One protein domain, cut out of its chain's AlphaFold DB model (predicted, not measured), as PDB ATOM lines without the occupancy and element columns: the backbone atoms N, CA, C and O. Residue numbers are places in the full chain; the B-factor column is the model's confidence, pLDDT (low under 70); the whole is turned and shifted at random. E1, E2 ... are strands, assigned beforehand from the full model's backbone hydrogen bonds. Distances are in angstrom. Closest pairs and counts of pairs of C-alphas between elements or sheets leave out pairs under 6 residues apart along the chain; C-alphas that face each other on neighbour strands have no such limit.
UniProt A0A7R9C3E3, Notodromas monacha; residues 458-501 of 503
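What this domain is: This is residues 458 to 501 of the 503 residues of a protein of Notodromas monacha (UniProt A0A7R9C3E3). With little regular structure, this is a long two-stranded hairpin, E1 and E2, making one end of a rod, and a wide loop, residues 475 to 493, making the other. The stretch from residue 458 to 467 runs along the rod from the loop's end to the hairpin's far end, where the chain folds back into E1. The printed part has 44 residues, 14 of them in the two named strands, under half; the class is all strand, with no named helix. It is loose, with a radius of gyration of the C-alphas of 12.4 A and spans of 39 by 16 by 12 A.

Where its parts are: E1, residues 468 to 474, is 18.4 A long and begins at C-alpha 468 (21.663, -3.642, 36.072). E2, residues 494 to 500, is 17.8 A long and ends at C-alpha 500 (17.046, -2.640, 35.532).

How they stand to each other: E1 and E2 form an antiparallel hairpin, at 151 degrees between directions. N 469 and O 499, 2.8 A, and N 494 and O 474, 2.8 A, are within hydrogen-bond range.

The domain as a whole: The C-alphas farthest apart, Glu 488 and Leu 501, are separated by 39.4 A. The link from E1 to E2 is long. The printed part has no cut, and no printed residue is under 70 in pLDDT.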
ATOM      1  N   LEU A 458      42.323 -16.739  30.352       94.94
ATOM      2  CA  LEU A 458      41.628 -15.474  30.539       94.94
ATOM      3  C   LEU A 458      40.178 -15.743  30.949       94.94
ATOM      4  O   LEU A 458      39.554 -16.685  30.474       94.94
ATOM      5  N   THR A 459      39.619 -14.865  31.771       94.50
ATOM      6  CA  THR A 459      38.209 -14.917  32.181       94.50
ATOM      7  C   THR A 459      37.514 -13.640  31.731       94.50
ATOM      8  O   THR A 459      38.037 -12.537  31.930       94.50
ATOM      9  N   MET A 460      36.335 -13.761  31.123       92.69
ATOM     10  CA  MET A 460      35.533 -12.609  30.727       92.69
ATOM     11  C   MET A 460      34.768 -12.048  31.931       92.69
ATOM     12  O   MET A 460      33.809 -12.641  32.412       92.69
ATOM     13  N   GLY A 461      35.143 -10.848  32.373       91.62
ATOM     14  CA  GLY A 461      34.384 -10.083  33.363       91.62
ATOM     15  C   GLY A 461      33.570  -8.960  32.723       91.62
ATOM     16  O   GLY A 461      34.087  -8.217  31.889       91.62
ATOM     17  N   LEU A 462      32.316  -8.784  33.151       91.00
ATOM     18  CA  LEU A 462      31.487  -7.632  32.785       91.00
ATOM     19  C   LEU A 462      31.385  -6.672  33.970       91.00
ATOM     20  O   LEU A 462      30.899  -7.041  35.036       91.00
ATOM     21  N   LYS A 463      31.817  -5.424  33.770       89.38
ATOM     22  CA  LYS A 463      31.592  -4.342  34.731       89.38
ATOM     23  C   LYS A 463      30.356  -3.561  34.299       89.38
ATOM     24  O   LYS A 463      30.390  -2.880  33.278       89.38
ATOM     25  N   ILE A 464      29.286  -3.685  35.072       90.75
ATOM     26  CA  ILE A 464      27.975  -3.099  34.780       90.75
ATOM     27  C   ILE A 464      27.587  -2.100  35.879       90.75
ATOM     28  O   ILE A 464      28.122  -2.192  36.986       90.75
ATOM     29  N   PRO A 465      26.684  -1.145  35.597       90.62
ATOM     30  CA  PRO A 465      26.066  -0.328  36.637       90.62
ATOM     31  C   PRO A 465      25.403  -1.194  37.716       90.62
ATOM     32  O   PRO A 465      24.845  -2.246  37.407       90.62
ATOM     33  N   GLU A 466      25.429  -0.743  38.973       87.69
ATOM     34  CA  GLU A 466      24.922  -1.515  40.124       87.69
ATOM     35  C   GLU A 466      23.434  -1.869  40.009       87.69
ATOM     36  O   GLU A 466      22.985  -2.891  40.521       87.69
ATOM     37  N   ASN A 467      22.666  -1.052  39.291       92.00
ATOM     38  CA  ASN A 467      21.241  -1.259  39.093       92.00
ATOM     39  C   ASN A 467      20.907  -2.186  37.910       92.00
ATOM     40  O   ASN A 467      19.732  -2.356  37.589       92.00
ATOM     41  N   TRP A 468      21.893  -2.766  37.222       93.06
ATOM     42  CA  TRP A 468      21.663  -3.642  36.072       93.06
ATOM     43  C   TRP A 468      21.842  -5.111  36.452       93.06
ATOM     44  O   TRP A 468      22.816  -5.494  37.089       93.06
ATOM     45  N   LEU A 469      20.926  -5.960  35.987       92.31
ATOM     46  CA  LEU A 469      21.070  -7.411  36.028       92.31
ATOM     47  C   LEU A 469      21.366  -7.914  34.617       92.31
ATOM     48  O   LEU A 469      20.476  -7.941  33.764       92.31
ATOM     49  N   VAL A 470      22.610  -8.318  34.375       92.19
ATOM     50  CA  VAL A 470      23.073  -8.796  33.065       92.19
ATOM     51  C   VAL A 470      23.313 -10.299  33.108       92.19
ATOM     52  O   VAL A 470      23.886 -10.815  34.062       92.19
ATOM     53  N   GLY A 471      22.870 -11.002  32.065       86.94
ATOM     54  CA  GLY A 471      23.118 -12.430  31.890       86.94
ATOM     55  C   GLY A 471      23.764 -12.732  30.543       86.94
ATOM     56  O   GLY A 471      23.502 -12.047  29.552       86.94
ATOM     57  N   LEU A 472      24.583 -13.784  30.498       87.31
ATOM     58  CA  LEU A 472      25.083 -14.334  29.242       87.31
ATOM     59  C   LEU A 472      23.928 -15.016  28.493       87.31
ATOM     60  O   LEU A 472      23.177 -15.796  29.080       87.31
ATOM     61  N   VAL A 473      23.775 -14.702  27.206       87.56
ATOM     62  CA  VAL A 473      22.716 -15.259  26.350       87.56
ATOM     63  C   VAL A 473      23.277 -16.296  25.393       87.56
ATOM     64  O   VAL A 473      22.682 -17.352  25.203       87.56
ATOM     65  N   ARG A 474      24.415 -15.995  24.761       86.94
ATOM     66  CA  ARG A 474      24.989 -16.861  23.731       86.94
ATOM     67  C   ARG A 474      26.506 -16.782  23.733       86.94
ATOM     68  O   ARG A 474      27.066 -15.717  23.492       86.94
ATOM     69  N   SER A 475      27.158 -17.919  23.911       90.25
ATOM     70  CA  SER A 475      28.548 -18.135  23.521       90.25
ATOM     71  C   SER A 475      28.756 -19.629  23.273       90.25
ATOM     72  O   SER A 475      28.221 -20.429  24.038       90.25
ATOM     73  N   PRO A 476      29.468 -20.027  22.207       88.94
ATOM     74  CA  PRO A 476      29.864 -21.419  22.019       88.94
ATOM     75  C   PRO A 476      31.096 -21.801  22.864       88.94
ATOM     76  O   PRO A 476      31.506 -22.955  22.828       88.94
ATOM     77  N   TYR A 477      31.692 -20.849  23.591       91.12
ATOM     78  CA  TYR A 477      32.929 -21.023  24.350       91.12
ATOM     79  C   TYR A 477      32.679 -20.921  25.858       91.12
ATOM     80  O   TYR A 477      31.743 -20.246  26.292       91.12
ATOM     81  N   ASP A 478      33.554 -21.541  26.652       91.12
ATOM     82  CA  ASP A 478      33.621 -21.299  28.094       91.12
ATOM     83  C   ASP A 478      34.306 -19.948  28.348       91.12
ATOM     84  O   ASP A 478      35.506 -19.785  28.123       91.12
ATOM     85  N   LEU A 479      33.519 -18.959  28.773       91.88
ATOM     86  CA  LEU A 479      33.998 -17.595  28.994       91.88
ATOM     87  C   LEU A 479      34.727 -17.421  30.333       91.88
ATOM     88  O   LEU A 479      35.353 -16.377  30.536       91.88
ATOM     89  N   ASP A 480      34.698 -18.433  31.202       92.06
ATOM     90  CA  ASP A 480      35.449 -18.430  32.453       92.06
ATOM     91  C   ASP A 480      36.885 -18.941  32.259       92.06
ATOM     92  O   ASP A 480      37.791 -18.491  32.964       92.06
ATOM     93  N   ASN A 481      37.117 -19.796  31.249       93.31
ATOM     94  CA  ASN A 481      38.406 -20.435  30.957       93.31
ATOM     95  C   ASN A 481      38.839 -20.262  29.489       93.31
ATOM     96  O   ASN A 481      39.022 -21.226  28.742       93.31
ATOM     97  N   ILE A 482      39.042 -19.019  29.058       93.56
ATOM     98  CA  ILE A 482      39.417 -18.697  27.681       93.56
ATOM     99  C   ILE A 482      40.924 -18.875  27.486       93.56
ATOM    100  O   ILE A 482      41.718 -18.087  27.995       93.56
ATOM    101  N   ARG A 483      41.330 -19.845  26.665       93.38
ATOM    102  CA  ARG A 483      42.721 -19.997  26.212       93.38
ATOM    103  C   ARG A 483      42.802 -19.865  24.698       93.38
ATOM    104  O   ARG A 483      42.404 -20.764  23.968       93.38
ATOM    105  N   LEU A 484      43.316 -18.733  24.211       92.12
ATOM    106  CA  LEU A 484      43.235 -18.394  22.781       92.12
ATOM    107  C   LEU A 484      44.081 -19.311  21.887       92.12
ATOM    108  O   LEU A 484      43.783 -19.428  20.708       92.12
ATOM    109  N   LYS A 485      45.111 -19.977  22.426       91.88
ATOM    110  CA  LYS A 485      45.868 -21.008  21.695       91.88
ATOM    111  C   LYS A 485      44.996 -22.195  21.266       91.88
ATOM    112  O   LYS A 485      45.291 -22.821  20.253       91.88
ATOM    113  N   ASP A 486      43.952 -22.492  22.033       89.81
ATOM    114  CA  ASP A 486      43.097 -23.663  21.837       89.81
ATOM    115  C   ASP A 486      41.883 -23.343  20.934       89.81
ATOM    116  O   ASP A 486      41.019 -24.192  20.722       89.81
ATOM    117  N   VAL A 487      41.813 -22.121  20.386       88.44
ATOM    118  CA  VAL A 487      40.724 -21.651  19.520       88.44
ATOM    119  C   VAL A 487      41.306 -21.227  18.170       88.44
ATOM    120  O   VAL A 487      42.168 -20.359  18.102       88.44
ATOM    121  N   GLU A 488      40.817 -21.811  17.073       78.62
ATOM    122  CA  GLU A 488      41.312 -21.517  15.713       78.62
ATOM    123  C   GLU A 488      40.924 -20.110  15.205       78.62
ATOM    124  O   GLU A 488      41.449 -19.639  14.198       78.62
ATOM    125  N   GLY A 489      40.017 -19.418  15.902       83.06
ATOM    126  CA  GLY A 489      39.513 -18.095  15.539       83.06
ATOM    127  C   GLY A 489      39.222 -17.195  16.742       83.06
ATOM    128  O   GLY A 489      39.748 -17.372  17.837       83.06
ATOM    129  N   GLY A 490      38.373 -16.187  16.532       86.19
ATOM    130  CA  GLY A 490      37.972 -15.254  17.586       86.19
ATOM    131  C   GLY A 490      36.977 -15.861  18.581       86.19
ATOM    132  O   GLY A 490      36.036 -16.563  18.200       86.19
ATOM    133  N   VAL A 491      37.142 -15.513  19.856       90.94
ATOM    134  CA  VAL A 491      36.159 -15.794  20.909       90.94
ATOM    135  C   VAL A 491      35.107 -14.690  20.916       90.94
ATOM    136  O   VAL A 491      35.438 -13.506  20.852       90.94
ATOM    137  N   TYR A 492      33.834 -15.071  20.995       92.38
ATOM    138  CA  TYR A 492      32.719 -14.130  21.044       92.38
ATOM    139  C   TYR A 492      31.654 -14.573  22.050       92.38
ATOM    140  O   TYR A 492      31.422 -15.763  22.278       92.38
ATOM    141  N   GLY A 493      30.981 -13.591  22.640       90.62
ATOM    142  CA  GLY A 493      29.884 -13.788  23.576       90.62
ATOM    143  C   GLY A 493      28.885 -12.643  23.467       90.62
ATOM    144  O   GLY A 493      29.267 -11.498  23.226       90.62
ATOM    145  N   LYS A 494      27.599 -12.959  23.617       91.38
ATOM    146  CA  LYS A 494      26.509 -11.985  23.667       91.38
ATOM    147  C   LYS A 494      25.848 -12.040  25.037       91.38
ATOM    148  O   LYS A 494      25.372 -13.100  25.453       91.38
ATOM    149  N   SER A 495      25.772 -10.884  25.680       90.06
ATOM    150  CA  SER A 495      25.096 -10.683  26.960       90.06
ATOM    151  C   SER A 495      23.894  -9.763  26.785       90.06
ATOM    152  O   SER A 495      23.845  -8.968  25.847       90.06
ATOM    153  N   GLU A 496      22.927  -9.872  27.688       91.62
ATOM    154  CA  GLU A 496      21.700  -9.078  27.674       91.62
ATOM    155  C   GLU A 496      21.386  -8.552  29.072       91.62
ATOM    156  O   GLU A 496      21.554  -9.253  30.076       91.62
ATOM    157  N   VAL A 497      20.912  -7.307  29.129       91.94
ATOM    158  CA  VAL A 497      20.366  -6.712  30.349       91.94
ATOM    159  C   VAL A 497      18.970  -7.293  30.568       91.94
ATOM    160  O   VAL A 497      18.025  -6.928  29.879       91.94
ATOM    161  N   ARG A 498      18.833  -8.206  31.532       89.06
ATOM    162  CA  ARG A 498      17.556  -8.859  31.858       89.06
ATOM    163  C   ARG A 498      16.629  -7.953  32.657       89.06
ATOM    164  O   ARG A 498      15.411  -8.059  32.542       89.06
ATOM    165  N   ARG A 499      17.193  -7.111  33.526       89.75
ATOM    166  CA  ARG A 499      16.417  -6.211  34.386       89.75
ATOM    167  C   ARG A 499      17.225  -4.979  34.762       89.75
ATOM    168  O   ARG A 499      18.429  -5.073  34.978       89.75
ATOM    169  N   VAL A 500      16.530  -3.855  34.897       91.00
ATOM    170  CA  VAL A 500      17.046  -2.640  35.532       91.00
ATOM    171  C   VAL A 500      16.268  -2.442  36.829       91.00
ATOM    172  O   VAL A 500      15.037  -2.384  36.820       91.00
ATOM    173  N   LEU A 501      16.978  -2.416  37.949       86.69
ATOM    174  CA  LEU A 501      16.426  -2.126  39.263       86.69
ATOM    175  C   LEU A 501      16.211  -0.612  39.364       86.69
ATOM    176  O   LEU A 501      17.071   0.174  38.962       86.69
TER     177      LEU A 501